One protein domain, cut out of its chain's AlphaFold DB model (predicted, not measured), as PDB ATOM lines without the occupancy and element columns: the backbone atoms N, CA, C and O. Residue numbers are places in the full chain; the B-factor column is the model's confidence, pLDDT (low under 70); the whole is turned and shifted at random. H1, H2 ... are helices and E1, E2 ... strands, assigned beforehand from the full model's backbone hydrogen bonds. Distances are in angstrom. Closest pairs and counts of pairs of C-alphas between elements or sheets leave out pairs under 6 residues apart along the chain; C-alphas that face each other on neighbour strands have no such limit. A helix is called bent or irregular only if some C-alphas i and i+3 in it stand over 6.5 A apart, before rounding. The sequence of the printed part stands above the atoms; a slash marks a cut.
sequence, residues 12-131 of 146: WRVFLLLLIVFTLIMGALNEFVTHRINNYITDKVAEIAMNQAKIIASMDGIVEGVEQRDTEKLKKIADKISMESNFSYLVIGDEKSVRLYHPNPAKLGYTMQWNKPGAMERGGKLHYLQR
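What this domain is: This is residues 12 to 131 of the 146 residues of the protein "Sensor histidine kinase DpiB" of Budvicia aquatica (UniProt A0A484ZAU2). One very long helix, H1, sticks out with residues 12 to 44 as a free arm from a small compact head. The head holds the rest of H1, the short helical hairpin of H2 and H3, and long loops with the three-residue strand E1. The 120 printed residues have three named helices and one named strand, in the order H1, H2, H3, E1, and the class is mostly helix. The whole is extended, with a radius of gyration of the C-alphas of 22.7 A and spans of 79 by 29 by 26 A; the arm makes the length.

Where its parts are: Find C-alpha 12 at (-25.084, -49.762, -44.936); from there H1 runs through residues 12 to 57, 66.2 A from first to last C-alpha. Near residue 36 you meet a kink of 25 degrees; H1 is neither bent nor irregular, but only just: C-alphas 35 and 38 are 6.3 A apart. H2, residues 60 to 67, is 10.5 A long. H3, residues 71 to 84, begins at C-alpha 71 at (16.968, -9.612, 2.887) and is 19.9 A long. Further on, E1 covers residues 99 to 101, 5.5 A, and ends at C-alpha 101 at (14.156, -11.490, -2.704).

How they stand to each other: Look first at Ala 57 and Val 63, the closest C-alphas of H1 and H2, 6.9 A apart: these helices are close but not clearly touching, and at 71 degrees only just about perpendicular. H2 and H3 form a helical hairpin and touch, H3 with residues 71 to 77 alone; their closest C-alphas are those of Gly 65 and Leu 74, at 5.5 A. They run opposite ways at a tilt of 38 degrees, only just steep. H1 is apart from H3 and from E1. The closest C-alphas of H3 and E1 are those of Thr 71 and Leu 100, 5.8 A apart. E1 pairs with no named strand, but residues 92 to 93 pair antiparallel with it, and residues 89 to 90 pair antiparallel with residues 129 to 130. In H2 and H3 every O i to N i+4 pair is within hydrogen-bond range; in H1, 40 of 42 are.

The domain as a whole: The C-alphas of Trp 12 and Gln 68 are the two farthest apart, at 79.7 A. Without residues 12 to 44, which stand free, the body of 87 residues spans 29 by 28 by 25 A. The printed part has no cut. The links H1 to H2 and H2 to H3 are tight, while H3 to E1 is a long link of 14 residues. After E1, residues 102 to 131 hold no named element. The mean pLDDT of the printed part is 73.7, and 32 residues are under 70, among them residues 86 to 89 and 111 to 131.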
ATOM      1  N   TRP A  12     -26.180 -50.696 -44.668       84.38
ATOM      2  CA  TRP A  12     -25.084 -49.762 -44.936       84.38
ATOM      3  C   TRP A  12     -25.544 -48.303 -44.947       84.38
ATOM      4  O   TRP A  12     -24.806 -47.409 -44.545       84.38
ATOM      5  N   ARG A  13     -26.788 -48.049 -45.367       83.81
ATOM      6  CA  ARG A  13     -27.378 -46.702 -45.328       83.81
ATOM      7  C   ARG A  13     -27.549 -46.221 -43.890       83.81
ATOM      8  O   ARG A  13     -27.182 -45.093 -43.580       83.81
ATOM      9  N   VAL A  14     -28.059 -47.093 -43.020       88.25
ATOM     10  CA  VAL A  14     -28.219 -46.804 -41.588       88.25
ATOM     11  C   VAL A  14     -26.856 -46.629 -40.916       88.25
ATOM     12  O   VAL A  14     -26.666 -45.670 -40.173       88.25
ATOM     13  N   PHE A  15     -25.886 -47.489 -41.236       91.25
ATOM     14  CA  PHE A  15     -24.519 -47.376 -40.728       91.25
ATOM     15  C   PHE A  15     -23.863 -46.035 -41.092       91.25
ATOM     16  O   PHE A  15     -23.316 -45.360 -40.223       91.25
ATOM     17  N   LEU A  16     -23.962 -45.608 -42.354       89.12
ATOM     18  CA  LEU A  16     -23.386 -44.336 -42.798       89.12
ATOM     19  C   LEU A  16     -24.071 -43.125 -42.159       89.12
ATOM     20  O   LEU A  16     -23.391 -42.163 -41.813       89.12
ATOM     21  N   LEU A  17     -25.392 -43.170 -41.961       91.44
ATOM     22  CA  LEU A  17     -26.106 -42.116 -41.237       91.44
ATOM     23  C   LEU A  17     -25.623 -42.013 -39.787       91.44
ATOM     24  O   LEU A  17     -25.317 -40.917 -39.323       91.44
ATOM     25  N   LEU A  18     -25.489 -43.149 -39.099       93.06
ATOM     26  CA  LEU A  18     -24.938 -43.207 -37.744       93.06
ATOM     27  C   LEU A  18     -23.512 -42.654 -37.682       93.06
ATOM     28  O   LEU A  18     -23.210 -41.859 -36.795       93.06
ATOM     29  N   LEU A  19     -22.657 -43.013 -38.640       94.38
ATOM     30  CA  LEU A  19     -21.276 -42.538 -38.709       94.38
ATOM     31  C   LEU A  19     -21.199 -41.014 -38.875       94.38
ATOM     32  O   LEU A  19     -20.412 -40.352 -38.196       94.38
ATOM     33  N   ILE A  20     -22.025 -40.453 -39.762       95.00
ATOM     34  CA  ILE A  20     -22.092 -39.005 -39.994       95.00
ATOM     35  C   ILE A  20     -22.543 -38.289 -38.722       95.00
ATOM     36  O   ILE A  20     -21.884 -37.346 -38.286       95.00
ATOM     37  N   VAL A  21     -23.629 -38.754 -38.098       95.88
ATOM     38  CA  VAL A  21     -24.152 -38.159 -36.860       95.88
ATOM     39  C   VAL A  21     -23.122 -38.248 -35.736       95.88
ATOM     40  O   VAL A  21     -22.878 -37.257 -35.052       95.88
ATOM     41  N   PHE A  22     -22.460 -39.394 -35.580       96.44
ATOM     42  CA  PHE A  22     -21.414 -39.579 -34.579       96.44
ATOM     43  C   PHE A  22     -20.251 -38.606 -34.785       96.44
ATOM     44  O   PHE A  22     -19.817 -37.949 -33.841       96.44
ATOM     45  N   THR A  23     -19.788 -38.451 -36.027       95.56
ATOM     46  CA  THR A  23     -18.669 -37.557 -36.352       95.56
ATOM     47  C   THR A  23     -19.043 -36.092 -36.119       95.56
ATOM     48  O   THR A  23     -18.233 -35.331 -35.593       95.56
ATOM     49  N   LEU A  24     -20.282 -35.699 -36.438       95.94
ATOM     50  CA  LEU A  24     -20.800 -34.360 -36.146       95.94
ATOM     51  C   LEU A  24     -20.833 -34.075 -34.640       95.94
ATOM     52  O   LEU A  24     -20.359 -33.024 -34.210       95.94
ATOM     53  N   ILE A  25     -21.347 -35.011 -33.837       95.56
ATOM     54  CA  ILE A  25     -21.399 -34.865 -32.375       95.56
ATOM     55  C   ILE A  25     -19.983 -34.777 -31.799       95.56
ATOM     56  O   ILE A  25     -19.711 -33.908 -30.971       95.56
ATOM     57  N   MET A  26     -19.064 -35.628 -32.260       95.81
ATOM     58  CA  MET A  26     -17.690 -35.650 -31.761       95.81
ATOM     59  C   MET A  26     -16.927 -34.369 -32.114       95.81
ATOM     60  O   MET A  26     -16.209 -33.829 -31.275       95.81
ATOM     61  N   GLY A  27     -17.128 -33.839 -33.326       93.94
ATOM     62  CA  GLY A  27     -16.556 -32.561 -33.748       93.94
ATOM     63  C   GLY A  27     -17.075 -31.384 -32.918       93.94
ATOM     64  O   GLY A  27     -16.283 -30.583 -32.425       93.94
ATOM     65  N   ALA A  28     -18.391 -31.319 -32.693       92.12
ATOM     66  CA  ALA A  28     -19.002 -30.283 -31.860       92.12
ATOM     67  C   ALA A  28     -18.510 -30.342 -30.404       92.12
ATOM     68  O   ALA A  28     -18.218 -29.308 -29.802       92.12
ATOM     69  N   LEU A  29     -18.371 -31.551 -29.847       90.62
ATOM     70  CA  LEU A  29     -17.848 -31.746 -28.498       90.62
ATOM     71  C   LEU A  29     -16.380 -31.321 -28.395       90.62
ATOM     72  O   LEU A  29     -16.012 -30.647 -27.437       90.62
ATOM     73  N   ASN A  30     -15.550 -31.679 -29.378       90.44
ATOM     74  CA  ASN A  30     -14.136 -31.314 -29.395       90.44
ATOM     75  C   ASN A  30     -13.936 -29.791 -29.373       90.44
ATOM     76  O   ASN A  30     -13.142 -29.284 -28.578       90.44
ATOM     77  N   GLU A  31     -14.687 -29.062 -30.198       85.69
ATOM     78  CA  GLU A  31     -14.637 -27.599 -30.240       85.69
ATOM     79  C   GLU A  31     -15.092 -26.987 -28.908       85.69
ATOM     80  O   GLU A  31     -14.403 -26.150 -28.321       85.69
ATOM     81  N   PHE A  32     -16.220 -27.470 -28.375       87.38
ATOM     82  CA  PHE A  32     -16.765 -27.006 -27.101       87.38
ATOM     83  C   PHE A  32     -15.781 -27.204 -25.941       87.38
ATOM     84  O   PHE A  32     -15.545 -26.290 -25.149       87.38
ATOM     85  N   VAL A  33     -15.187 -28.394 -25.845       85.12
ATOM     86  CA  VAL A  33     -14.234 -28.747 -24.789       85.12
ATOM     87  C   VAL A  33     -12.961 -27.913 -24.914       85.12
ATOM     88  O   VAL A  33     -12.533 -27.301 -23.934       85.12
ATOM     89  N   THR A  34     -12.391 -27.817 -26.115       79.38
ATOM     90  CA  THR A  34     -11.144 -27.073 -26.356       79.38
ATOM     91  C   THR A  34     -11.298 -25.593 -26.014       79.38
ATOM     92  O   THR A  34     -10.435 -25.011 -25.354       79.38
ATOM     93  N   HIS A  35     -12.426 -24.983 -26.386       75.94
ATOM     94  CA  HIS A  35     -12.679 -23.571 -26.108       75.94
ATOM     95  C   HIS A  35     -12.879 -23.284 -24.609       75.94
ATOM     96  O   HIS A  35     -12.512 -22.215 -24.118       75.94
ATOM     97  N   ARG A  36     -13.445 -24.232 -23.851       72.44
ATOM     98  CA  ARG A  36     -13.784 -24.040 -22.429       72.44
ATOM     99  C   ARG A  36     -12.641 -24.390 -21.479       72.44
ATOM    100  O   ARG A  36     -12.491 -23.726 -20.454       72.44
ATOM    101  N   ILE A  37     -11.831 -25.397 -21.805       72.62
ATOM    102  CA  ILE A  37     -10.762 -25.881 -20.921       72.62
ATOM    103  C   ILE A  37      -9.649 -24.845 -20.743       72.62
ATOM    104  O   ILE A  37      -9.188 -24.636 -19.619       72.62
ATOM    105  N   ASN A  38      -9.241 -24.171 -21.822       67.44
ATOM    106  CA  ASN A  38      -8.075 -23.283 -21.792       67.44
ATOM    107  C   ASN A  38      -8.228 -22.136 -20.781       67.44
ATOM    108  O   ASN A  38      -7.295 -21.842 -20.031       67.44
ATOM    109  N   ASN A  39      -9.417 -21.538 -20.704       66.38
ATOM    110  CA  ASN A  39      -9.675 -20.433 -19.781       66.38
ATOM    111  C   ASN A  39      -9.937 -20.947 -18.357       66.38
ATOM    112  O   ASN A  39      -9.383 -20.414 -17.401       66.38
ATOM    113  N   TYR A  40     -10.689 -22.046 -18.214       70.88
ATOM    114  CA  TYR A  40     -11.033 -22.600 -16.901       70.88
ATOM    115  C   TYR A  40      -9.803 -23.056 -16.103       70.88
ATOM    116  O   TYR A  40      -9.694 -22.768 -14.911       70.88
ATOM    117  N   ILE A  41      -8.853 -23.742 -16.748       70.19
ATOM    118  CA  ILE A  41      -7.627 -24.187 -16.072       70.19
ATOM    119  C   ILE A  41      -6.752 -22.986 -15.707       70.19
ATOM    120  O   ILE A  41      -6.225 -22.928 -14.597       70.19
ATOM    121  N   THR A  42      -6.613 -22.016 -16.612       72.69
ATOM    122  CA  THR A  42      -5.738 -20.857 -16.396       72.69
ATOM    123  C   THR A  42      -6.212 -20.008 -15.220       72.69
ATOM    124  O   THR A  42      -5.423 -19.725 -14.315       72.69
ATOM    125  N   ASP A  43      -7.499 -19.664 -15.188       74.56
ATOM    126  CA  ASP A  43      -8.066 -18.832 -14.125       74.56
ATOM    127  C   ASP A  43      -8.011 -19.551 -12.775       74.56
ATOM    128  O   ASP A  43      -7.632 -18.958 -11.761       74.56
ATOM    129  N   LYS A  44      -8.290 -20.862 -12.755       78.38
ATOM    130  CA  LYS A  44      -8.260 -21.629 -11.508       78.38
ATOM    131  C   LYS A  44      -6.852 -21.777 -10.940       78.38
ATOM    132  O   LYS A  44      -6.656 -21.691  -9.728       78.38
ATOM    133  N   VAL A  45      -5.855 -21.973 -11.800       72.81
ATOM    134  CA  VAL A  45      -4.449 -22.030 -11.380       72.81
ATOM    135  C   VAL A  45      -3.992 -20.677 -10.839       72.81
ATOM    136  O   VAL A  45      -3.309 -20.643  -9.813       72.81
ATOM    137  N   ALA A  46      -4.396 -19.574 -11.475       72.06
ATOM    138  CA  ALA A  46      -4.098 -18.227 -10.996       72.06
ATOM    139  C   ALA A  46      -4.733 -17.952  -9.620       72.06
ATOM    140  O   ALA A  46      -4.066 -17.415  -8.737       72.06
ATOM    141  N   GLU A  47      -5.980 -18.376  -9.403       76.69
ATOM    142  CA  GLU A  47      -6.677 -18.246  -8.118       76.69
ATOM    143  C   GLU A  47      -5.943 -18.991  -6.990       76.69
ATOM    144  O   GLU A  47      -5.676 -18.422  -5.930       76.69
ATOM    145  N   ILE A  48      -5.554 -20.249  -7.230       80.44
ATOM    146  CA  ILE A  48      -4.809 -21.067  -6.259       80.44
ATOM    147  C   ILE A  48      -3.457 -20.421  -5.936       80.44
ATOM    148  O   ILE A  48      -3.070 -20.330  -4.770       80.44
ATOM    149  N   ALA A  49      -2.747 -19.958  -6.965       74.69
ATOM    150  CA  ALA A  49      -1.458 -19.299  -6.820       74.69
ATOM    151  C   ALA A  49      -1.565 -17.997  -6.005       74.69
ATOM    152  O   ALA A  49      -0.763 -17.764  -5.101       74.69
ATOM    153  N   MET A  50      -2.595 -17.190  -6.269       76.69
ATOM    154  CA  MET A  50      -2.877 -15.962  -5.527       76.69
ATOM    155  C   MET A  50      -3.230 -16.245  -4.064       76.69
ATOM    156  O   MET A  50      -2.718 -15.577  -3.168       76.69
ATOM    157  N   ASN A  51      -4.077 -17.241  -3.794       79.62
ATOM    158  CA  ASN A  51      -4.443 -17.597  -2.424       79.62
ATOM    159  C   ASN A  51      -3.214 -18.030  -1.614       79.62
ATOM    160  O   ASN A  51      -3.006 -17.593  -0.486       79.62
ATOM    161  N   GLN A  52      -2.343 -18.825  -2.228       80.62
ATOM    162  CA  GLN A  52      -1.099 -19.250  -1.608       80.62
ATOM    163  C   GLN A  52      -0.136 -18.078  -1.371       80.62
ATOM    164  O   GLN A  52       0.493 -18.017  -0.316       80.62
ATOM    165  N   ALA A  53      -0.054 -17.127  -2.307       78.12
ATOM    166  CA  ALA A  53       0.741 -15.915  -2.135       78.12
ATOM    167  C   ALA A  53       0.244 -15.089  -0.944       78.12
ATOM    168  O   ALA A  53       1.060 -14.654  -0.140       78.12
ATOM    169  N   LYS A  54      -1.078 -14.948  -0.775       78.38
ATOM    170  CA  LYS A  54      -1.682 -14.264   0.380       78.38
ATOM    171  C   LYS A  54      -1.372 -14.946   1.708       78.38
ATOM    172  O   LYS A  54      -1.083 -14.258   2.677       78.38
ATOM    173  N   ILE A  55      -1.395 -16.276   1.754       82.94
ATOM    174  CA  ILE A  55      -1.041 -17.018   2.970       82.94
ATOM    175  C   ILE A  55       0.411 -16.724   3.361       82.94
ATOM    176  O   ILE A  55       0.679 -16.363   4.505       82.94
ATOM    177  N   ILE A  56       1.338 -16.802   2.401       81.94
ATOM    178  CA  ILE A  56       2.756 -16.499   2.645       81.94
ATOM    179  C   ILE A  56       2.939 -15.022   3.023       81.94
ATOM    180  O   ILE A  56       3.757 -14.704   3.880       81.94
ATOM    181  N   ALA A  57       2.130 -14.130   2.442       77.56
ATOM    182  CA  ALA A  57       2.139 -12.695   2.717       77.56
ATOM    183  C   ALA A  57       1.857 -12.372   4.175       77.56
ATOM    184  O   ALA A  57       2.451 -11.466   4.748       77.56
ATOM    185  N   SER A  58       0.911 -13.116   4.740       80.12
ATOM    186  CA  SER A  58       0.419 -12.927   6.095       80.12
ATOM    187  C   SER A  58       1.276 -13.598   7.165       80.12
ATOM    188  O   SER A  58       0.937 -13.508   8.337       80.12
ATOM    189  N   MET A  59       2.358 -14.294   6.800       83.88
ATOM    190  CA  MET A  59       3.250 -14.903   7.786       83.88
ATOM    191  C   MET A  59       4.050 -13.818   8.517       83.88
ATOM    192  O   MET A  59       4.752 -13.044   7.866       83.88
ATOM    193  N   ASP A  60       4.035 -13.817   9.853       82.19
ATOM    194  CA  ASP A  60       4.724 -12.806  10.679       82.19
ATOM    195  C   ASP A  60       6.201 -12.628  10.289       82.19
ATOM    196  O   ASP A  60       6.678 -11.514  10.093       82.19
ATOM    197  N   GLY A  61       6.920 -13.731  10.050       83.06
ATOM    198  CA  GLY A  61       8.327 -13.682   9.636       83.06
ATOM    199  C   GLY A  61       8.567 -13.019   8.272       83.06
ATOM    200  O   GLY A  61       9.638 -12.450   8.056       83.06
ATOM    201  N   ILE A  62       7.586 -13.074   7.363       82.81
ATOM    202  CA  ILE A  62       7.630 -12.388   6.065       82.81
ATOM    203  C   ILE A  62       7.307 -10.905   6.248       82.81
ATOM    204  O   ILE A  62       8.043 -10.070   5.725       82.81
ATOM    205  N   VAL A  63       6.266 -10.571   7.014       80.81
ATOM    206  CA  VAL A  63       5.884  -9.178   7.300       80.81
ATOM    207  C   VAL A  63       7.040  -8.434   7.969       80.81
ATOM    208  O   VAL A  63       7.497  -7.421   7.442       80.81
ATOM    209  N   GLU A  64       7.593  -8.989   9.050       81.31
ATOM    210  CA  GLU A  64       8.740  -8.416   9.759       81.31
ATOM    211  C   GLU A  64       9.971  -8.284   8.855       81.31
ATOM    212  O   GLU A  64      10.658  -7.264   8.880       81.31
ATOM    213  N   GLY A  65      10.262  -9.308   8.043       81.44
ATOM    214  CA  GLY A  65      11.404  -9.292   7.130       81.44
ATOM    215  C   GLY A  65      11.279  -8.215   6.048       81.44
ATOM    216  O   GLY A  65      12.275  -7.592   5.678       81.44
ATOM    217  N   VAL A  66      10.062  -7.948   5.565       81.50
ATOM    218  CA  VAL A  66       9.794  -6.869   4.603       81.50
ATOM    219  C   VAL A  66       9.872  -5.496   5.275       81.50
ATOM    220  O   VAL A  66      10.471  -4.584   4.706       81.50
ATOM    221  N   GLU A  67       9.314  -5.333   6.479       80.69
ATOM    222  CA  GLU A  67       9.343  -4.067   7.229       80.69
ATOM    223  C   GLU A  67      10.758  -3.654   7.632       80.69
ATOM    224  O   GLU A  67      11.144  -2.500   7.452       80.69
ATOM    225  N   GLN A  68      11.559  -4.610   8.103       85.56
ATOM    226  CA  GLN A  68      12.955  -4.386   8.481       85.56
ATOM    227  C   GLN A  68      13.901  -4.380   7.271       85.56
ATOM    228  O   GLN A  68      15.094  -4.128   7.426       85.56
ATOM    229  N   ARG A  69      13.382  -4.654   6.060       78.50
ATOM    230  CA  ARG A  69      14.167  -4.865   4.831       78.50
ATOM    231  C   ARG A  69      15.311  -5.871   5.025       78.50
ATOM    232  O   ARG A  69      16.366  -5.762   4.398       78.50
ATOM    233  N   ASP A  70      15.083  -6.871   5.870       84.44
ATOM    234  CA  ASP A  70      16.048  -7.917   6.185       84.44
ATOM    235  C   ASP A  70      16.039  -8.980   5.080       84.44
ATOM    236  O   ASP A  70      15.330  -9.992   5.120       84.44
ATOM    237  N   THR A  71      16.838  -8.719   4.047       81.31
ATOM    238  CA  THR A  71      16.968  -9.612   2.887       81.31
ATOM    239  C   THR A  71      17.515 -10.996   3.253       81.31
ATOM    240  O   THR A  71      17.161 -11.972   2.587       81.31
ATOM    241  N   GLU A  72      18.308 -11.132   4.323       84.62
ATOM    242  CA  GLU A  72      18.833 -12.432   4.756       84.62
ATOM    243  C   GLU A  72      17.760 -13.279   5.440       84.62
ATOM    244  O   GLU A  72      17.621 -14.471   5.137       84.62
ATOM    245  N   LYS A  73      16.968 -12.677   6.334       84.19
ATOM    246  CA  LYS A  73      15.825 -13.344   6.974       84.19
ATOM    247  C   LYS A  73      14.789 -13.755   5.933       84.19
ATOM    248  O   LYS A  73      14.352 -14.909   5.935       84.19
ATOM    249  N   LEU A  74      14.470 -12.869   4.986       82.44
ATOM    250  CA  LEU A  74      13.571 -13.179   3.873       82.44
ATOM    251  C   LEU A  74      14.104 -14.315   2.999       82.44
ATOM    252  O   LEU A  74      13.340 -15.212   2.652       82.44
ATOM    253  N   LYS A  75      15.409 -14.333   2.699       83.38
ATOM    254  CA  LYS A  75      16.045 -15.424   1.949       83.38
ATOM    255  C   LYS A  75      15.906 -16.764   2.666       83.38
ATOM    256  O   LYS A  75      15.498 -17.733   2.040       83.38
ATOM    257  N   LYS A  76      16.186 -16.834   3.972       86.06
ATOM    258  CA  LYS A  76      16.063 -18.086   4.747       86.06
ATOM    259  C   LYS A  76      14.636 -18.635   4.740       86.06
ATOM    260  O   LYS A  76      14.441 -19.837   4.566       86.06
ATOM    261  N   ILE A  77      13.641 -17.763   4.907       84.69
ATOM    262  CA  ILE A  77      12.227 -18.160   4.889       84.69
ATOM    263  C   ILE A  77      11.817 -18.600   3.476       84.69
ATOM    264  O   ILE A  77      11.204 -19.653   3.314       84.69
ATOM    265  N   ALA A  78      12.197 -17.832   2.454       81.62
ATOM    266  CA  ALA A  78      11.907 -18.133   1.057       81.62
ATOM    267  C   ALA A  78      12.544 -19.449   0.592       81.62
ATOM    268  O   ALA A  78      11.891 -20.231  -0.101       81.62
ATOM    269  N   ASP A  79      13.780 -19.725   1.003       82.00
ATOM    270  CA  ASP A  79      14.484 -20.966   0.682       82.00
ATOM    271  C   ASP A  79      13.785 -22.167   1.341       82.00
ATOM    272  O   ASP A  79      13.538 -23.169   0.672       82.00
ATOM    273  N   LYS A  80      13.361 -22.046   2.609       83.62
ATOM    274  CA  LYS A  80      12.589 -23.096   3.295       83.62
ATOM    275  C   LYS A  80      11.258 -23.382   2.592       83.62
ATOM    276  O   LYS A  80      10.944 -24.533   2.306       83.62
ATOM    277  N   ILE A  81      10.508 -22.332   2.258       81.44
ATOM    278  CA  ILE A  81       9.244 -22.442   1.514       81.44
ATOM    279  C   ILE A  81       9.476 -23.102   0.152       81.44
ATOM    280  O   ILE A  81       8.687 -23.950  -0.256       81.44
ATOM    281  N   SER A  82      10.549 -22.729  -0.547       75.75
ATOM    282  CA  SER A  82      10.874 -23.262  -1.874       75.75
ATOM    283  C   SER A  82      11.302 -24.731  -1.828       75.75
ATOM    284  O   SER A  82      11.030 -25.460  -2.774       75.75
ATOM    285  N   MET A  83      11.934 -25.182  -0.740       77.12
ATOM    286  CA  MET A  83      12.264 -26.599  -0.539       77.12
ATOM    287  C   MET A  83      11.027 -27.454  -0.249       77.12
ATOM    288  O   MET A  83      10.953 -28.595  -0.695       77.12
ATOM    289  N   GLU A  84      10.060 -26.917   0.497       77.19
ATOM    290  CA  GLU A  84       8.851 -27.647   0.901       77.19
ATOM    291  C   GLU A  84       7.709 -27.549  -0.133       77.19
ATOM    292  O   GLU A  84       6.728 -28.286  -0.045       77.19
ATOM    293  N   SER A  85       7.819 -26.658  -1.127       70.62
ATOM    294  CA  SER A  85       6.725 -26.333  -2.051       70.62
ATOM    295  C   SER A  85       7.078 -26.527  -3.525       70.62
ATOM    296  O   SER A  85       8.163 -26.194  -3.980       70.62
ATOM    297  N   ASN A  86       6.086 -26.917  -4.330       66.19
ATOM    298  CA  ASN A  86       6.198 -27.024  -5.794       66.19
ATOM    299  C   ASN A  86       6.037 -25.666  -6.517       66.19
ATOM    300  O   ASN A  86       5.264 -25.553  -7.476       66.19
ATOM    301  N   PHE A  87       6.690 -24.598  -6.046       68.31
ATOM    302  CA  PHE A  87       6.696 -23.317  -6.765       68.31
ATOM    303  C   PHE A  87       7.824 -23.290  -7.787       68.31
ATOM    304  O   PHE A  87       8.955 -23.655  -7.491       68.31
ATOM    305  N   SER A  88       7.537 -22.799  -8.992       65.12
ATOM    306  CA  SER A  88       8.579 -22.603 -10.002       65.12
ATOM    307  C   SER A  88       9.433 -21.372  -9.695       65.12
ATOM    308  O   SER A  88      10.563 -21.275 -10.167       65.12
ATOM    309  N   TYR A  89       8.870 -20.406  -8.959       66.69
ATOM    310  CA  TYR A  89       9.486 -19.113  -8.706       66.69
ATOM    311  C   TYR A  89       8.753 -18.334  -7.593       66.69
ATOM    312  O   TYR A  89       7.518 -18.310  -7.575       66.69
ATOM    313  N   LEU A  90       9.505 -17.679  -6.698       74.69
ATOM    314  CA  LEU A  90       9.014 -16.840  -5.593       74.69
ATOM    315  C   LEU A  90       9.731 -15.483  -5.625       74.69
ATOM    316  O   LEU A  90      10.956 -15.438  -5.690       74.69
ATOM    317  N   VAL A  91       8.980 -14.382  -5.549       75.69
ATOM    318  CA  VAL A  91       9.526 -13.025  -5.369       75.69
ATOM    319  C   VAL A  91       8.921 -12.407  -4.138       75.69
ATOM    320  O   VAL A  91       7.726 -12.526  -3.890       75.69
ATOM    321  N   ILE A  92       9.751 -11.692  -3.393       77.31
ATOM    322  CA  ILE A  92       9.286 -10.850  -2.298       77.31
ATOM    323  C   ILE A  92       9.729  -9.434  -2.626       77.31
ATOM    324  O   ILE A  92      10.887  -9.207  -2.986       77.31
ATOM    325  N   GLY A  93       8.809  -8.483  -2.536       78.31
ATOM    326  CA  GLY A  93       9.123  -7.072  -2.701       78.31
ATOM    327  C   GLY A  93       8.423  -6.203  -1.679       78.31
ATOM    328  O   GLY A  93       7.506  -6.656  -0.993       78.31
ATOM    329  N   ASP A  94       8.900  -4.968  -1.577       75.50
ATOM    330  CA  ASP A  94       8.338  -3.951  -0.697       75.50
ATOM    331  C   ASP A  94       7.193  -3.165  -1.362       75.50
ATOM    332  O   ASP A  94       6.875  -3.355  -2.538       75.50
ATOM    333  N   GLU A  95       6.576  -2.246  -0.615       69.56
ATOM    334  CA  GLU A  95       5.471  -1.394  -1.097       69.56
ATOM    335  C   GLU A  95       5.849  -0.532  -2.310       69.56
ATOM    336  O   GLU A  95       4.988  -0.128  -3.087       69.56
ATOM    337  N   LYS A  96       7.147  -0.268  -2.503       66.50
ATOM    338  CA  LYS A  96       7.683   0.495  -3.636       66.50
ATOM    339  C   LYS A  96       7.985  -0.405  -4.837       66.50
ATOM    340  O   LYS A  96       8.637   0.032  -5.783       66.50
ATOM    341  N   SER A  97       7.507  -1.653  -4.815       63.69
ATOM    342  CA  SER A  97       7.749  -2.669  -5.843       63.69
ATOM    343  C   SER A  97       9.238  -2.983  -6.050       63.69
ATOM    344  O   SER A  97       9.634  -3.440  -7.127       63.69
ATOM    345  N   VAL A  98      10.077  -2.754  -5.034       71.50
ATOM    346  CA  VAL A  98      11.497  -3.115  -5.051       71.50
ATOM    347  C   VAL A  98      11.632  -4.570  -4.632       71.50
ATOM    348  O   VAL A  98      11.089  -4.987  -3.611       71.50
ATOM    349  N   ARG A  99      12.363  -5.365  -5.417       77.38
ATOM    350  CA  ARG A  99      12.603  -6.778  -5.105       77.38
ATOM    351  C   ARG A  99      13.569  -6.912  -3.926       77.38
ATOM    352  O   ARG A  99      14.742  -6.566  -4.052       77.38
ATOM    353  N   LEU A 100      13.073  -7.460  -2.820       75.81
ATOM    354  CA  LEU A 100      13.846  -7.804  -1.624       75.81
ATOM    355  C   LEU A 100      14.387  -9.242  -1.686       75.81
ATOM    356  O   LEU A 100      15.441  -9.527  -1.127       75.81
ATOM    357  N   TYR A 101      13.697 -10.132  -2.404       77.81
ATOM    358  CA  TYR A 101      14.156 -11.490  -2.704       77.81
ATOM    359  C   TYR A 101      13.859 -11.849  -4.158       77.81
ATOM    360  O   TYR A 101      12.760 -11.601  -4.664       77.81
ATOM    361  N   HIS A 102      14.839 -12.460  -4.821       77.38
ATOM    362  CA  HIS A 102      14.721 -13.009  -6.166       77.38
ATOM    363  C   HIS A 102      15.658 -14.239  -6.268       77.38
ATOM    364  O   HIS A 102      16.835 -14.106  -5.931       77.38
ATOM    365  N   PRO A 103      15.200 -15.409  -6.764       70.25
ATOM    366  CA  PRO A 103      16.012 -16.622  -6.941       70.25
ATOM    367  C   PRO A 103      17.319 -16.400  -7.707       70.25
ATOM    368  O   PRO A 103      18.354 -16.963  -7.375       70.25
ATOM    369  N   ASN A 104      17.287 -15.537  -8.724       72.25
ATOM    370  CA  ASN A 104      18.493 -14.932  -9.289       72.25
ATOM    371  C   ASN A 104      18.915 -13.670  -8.493       72.25
ATOM    372  O   ASN A 104      18.222 -12.653  -8.602       72.25
ATOM    373  N   PRO A 105      20.054 -13.688  -7.776       70.81
ATOM    374  CA  PRO A 105      20.522 -12.555  -6.975       70.81
ATOM    375  C   PRO A 105      20.888 -11.318  -7.810       70.81
ATOM    376  O   PRO A 105      20.814 -10.205  -7.302       70.81
ATOM    377  N   ALA A 106      21.193 -11.462  -9.106       71.56
ATOM    378  CA  ALA A 106      21.503 -10.332  -9.990       71.56
ATOM    379  C   ALA A 106      20.306  -9.390 -10.235       71.56
ATOM    380  O   ALA A 106      20.465  -8.329 -10.830       71.56
ATOM    381  N   LYS A 107      19.097  -9.783  -9.812       66.69
ATOM    382  CA  LYS A 107      17.854  -9.016  -9.981       66.69
ATOM    383  C   LYS A 107      17.334  -8.403  -8.673       66.69
ATOM    384  O   LYS A 107      16.253  -7.806  -8.681       66.69
ATOM    385  N   LEU A 108      18.073  -8.536  -7.566       70.94
ATOM    386  CA  LEU A 108      17.747  -7.874  -6.299       70.94
ATOM    387  C   LEU A 108      17.819  -6.345  -6.451       70.94
ATOM    388  O   LEU A 108      18.637  -5.835  -7.211       70.94
ATOM    389  N   GLY A 109      16.964  -5.603  -5.746       64.69
ATOM    390  CA  GLY A 109      16.992  -4.133  -5.737       64.69
ATOM    391  C   GLY A 109      16.411  -3.445  -6.982       64.69
ATOM    392  O   GLY A 109      16.096  -2.259  -6.929       64.69
ATOM    393  N   TYR A 110      16.182  -4.169  -8.079       72.94
ATOM    394  CA  TYR A 110      15.474  -3.637  -9.243       72.94
ATOM    395  C   TYR A 110      13.962  -3.608  -9.010       72.94
ATOM    396  O   TYR A 110      13.396  -4.533  -8.416       72.94
ATOM    397  N   THR A 111      13.291  -2.595  -9.558       64.88
ATOM    398  CA  THR A 111      11.828  -2.504  -9.546       64.88
ATOM    399  C   THR A 111      11.201  -3.611 -10.390       64.88
ATOM    400  O   THR A 111      11.761  -4.080 -11.392       64.88
ATOM    401  N   MET A 112      10.034  -4.085  -9.967       65.38
ATOM    402  CA  MET A 112       9.256  -5.036 -10.752       65.38
ATOM    403  C   MET A 112       8.698  -4.336 -11.998       65.38
ATOM    404  O   MET A 112       7.861  -3.449 -11.888       65.38
ATOM    405  N   GLN A 113       9.151  -4.736 -13.190       59.16
ATOM    406  CA  GLN A 113       8.479  -4.366 -14.438       59.16
ATOM    407  C   GLN A 113       7.251  -5.262 -14.584       59.16
ATOM    408  O   GLN A 113       7.380  -6.480 -14.717       59.16
ATOM    409  N   TRP A 114       6.065  -4.668 -14.493       54.75
ATOM    410  CA  TRP A 114       4.803  -5.391 -14.528       54.75
ATOM    411  C   TRP A 114       3.992  -4.978 -15.755       54.75
ATOM    412  O   TRP A 114       3.793  -3.790 -15.988       54.75
ATOM    413  N   ASN A 115       3.523  -5.948 -16.546       41.91
ATOM    414  CA  ASN A 115       2.777  -5.702 -17.786       41.91
ATOM    415  C   ASN A 115       1.388  -6.375 -17.831       41.91
ATOM    416  O   ASN A 115       0.821  -6.500 -18.916       41.91
ATOM    417  N   LYS A 116       0.810  -6.810 -16.692       41.59
ATOM    418  CA  LYS A 116      -0.537  -7.432 -16.650       41.59
ATOM    419  C   LYS A 116      -1.452  -6.879 -15.539       41.59
ATOM    420  O   LYS A 116      -0.986  -6.678 -14.436       41.59
ATOM    421  N   PRO A 117      -2.768  -6.684 -15.715       36.12
ATOM    422  CA  PRO A 117      -3.571  -5.905 -14.748       36.12
ATOM    423  C   PRO A 117      -3.915  -6.561 -13.386       36.12
ATOM    424  O   PRO A 117      -4.576  -5.935 -12.570       36.12
ATOM    425  N   GLY A 118      -3.504  -7.798 -13.088       41.19
ATOM    426  CA  GLY A 118      -4.078  -8.582 -11.973       41.19
ATOM    427  C   GLY A 118      -3.461  -8.427 -10.570       41.19
ATOM    428  O   GLY A 118      -3.782  -9.227  -9.699       41.19
ATOM    429  N   ALA A 119      -2.545  -7.480 -10.339       47.41
ATOM    430  CA  ALA A 119      -1.708  -7.446  -9.122       47.41
ATOM    431  C   ALA A 119      -1.929  -6.233  -8.195       47.41
ATOM    432  O   ALA A 119      -1.147  -6.036  -7.270       47.41
ATOM    433  N   MET A 120      -2.965  -5.418  -8.422       46.91
ATOM    434  CA  MET A 120      -3.227  -4.200  -7.632       46.91
ATOM    435  C   MET A 120      -4.596  -4.184  -6.941       46.91
ATOM    436  O   MET A 120      -5.105  -3.124  -6.590       46.91
ATOM    437  N   GLU A 121      -5.205  -5.343  -6.687       41.19
ATOM    438  CA  GLU A 121      -6.446  -5.383  -5.912       41.19
ATOM    439  C   GLU A 121      -6.179  -5.665  -4.430       41.19
ATOM    440  O   GLU A 121      -6.181  -6.809  -3.974       41.19
ATOM    441  N   ARG A 122      -6.051  -4.555  -3.688       34.72
ATOM    442  CA  ARG A 122      -6.137  -4.417  -2.221       34.72
ATOM    443  C   ARG A 122      -4.865  -4.754  -1.433       34.72
ATOM    444  O   ARG A 122      -4.731  -5.839  -0.884       34.72
ATOM    445  N   GLY A 123      -3.991  -3.751  -1.302       34.81
ATOM    446  CA  GLY A 123      -3.391  -3.340  -0.018       34.81
ATOM    447  C   GLY A 123      -2.620  -4.361   0.830       34.81
ATOM    448  O   GLY A 123      -2.429  -4.105   2.012       34.81
ATOM    449  N   GLY A 124      -2.182  -5.494   0.278       34.31
ATOM    450  CA  GLY A 124      -1.485  -6.544   1.022       34.31
ATOM    451  C   GLY A 124      -0.199  -6.973   0.326       34.31
ATOM    452  O   GLY A 124      -0.229  -7.470  -0.798       34.31
ATOM    453  N   LYS A 125       0.924  -6.764   1.014       44.84
ATOM    454  CA  LYS A 125       2.308  -7.056   0.620       44.84
ATOM    455  C   LYS A 125       2.542  -8.547   0.323       44.84
ATOM    456  O   LYS A 125       2.874  -9.277   1.241       44.84
ATOM    457  N   LEU A 126       2.440  -8.996  -0.933       40.50
ATOM    458  CA  LEU A 126       3.315 -10.039  -1.508       40.50
ATOM    459  C   LEU A 126       3.081 -10.192  -3.009       40.50
ATOM    460  O   LEU A 126       1.953 -10.363  -3.470       40.50
ATOM    461  N   HIS A 127       4.166 -10.171  -3.776       50.44
ATOM    462  CA  HIS A 127       4.100 -10.160  -5.230       50.44
ATOM    463  C   HIS A 127       4.508 -11.518  -5.808       50.44
ATOM    464  O   HIS A 127       5.681 -11.796  -6.022       50.44
ATOM    465  N   TYR A 128       3.480 -12.301  -6.141       47.22
ATOM    466  CA  TYR A 128       3.483 -13.416  -7.092       47.22
ATOM    467  C   TYR A 128       4.254 -14.693  -6.697       47.22
ATOM    468  O   TYR A 128       5.480 -14.774  -6.737       47.22
ATOM    469  N   LEU A 129       3.488 -15.758  -6.452       44.72
ATOM    470  CA  LEU A 129       3.928 -17.140  -6.633       44.72
ATOM    471  C   LEU A 129       3.401 -17.592  -7.994       44.72
ATOM    472  O   LEU A 129       2.190 -17.625  -8.175       44.72
ATOM    473  N   GLN A 130       4.257 -17.953  -8.950       41.28
ATOM    474  CA  GLN A 130       3.779 -18.607 -10.172       41.28
ATOM    475  C   GLN A 130       4.009 -20.111 -10.039       41.28
ATOM    476  O   GLN A 130       5.136 -20.599 -10.149       41.28
ATOM    477  N   ARG A 131       2.926 -20.868  -9.831       38.28
ATOM    478  CA  ARG A 131       2.935 -22.309 -10.091       38.28
ATOM    479  C   ARG A 131       2.850 -22.491 -11.605       38.28
ATOM    480  O   ARG A 131       1.855 -22.103 -12.221       38.28
TER     481      ARG A 131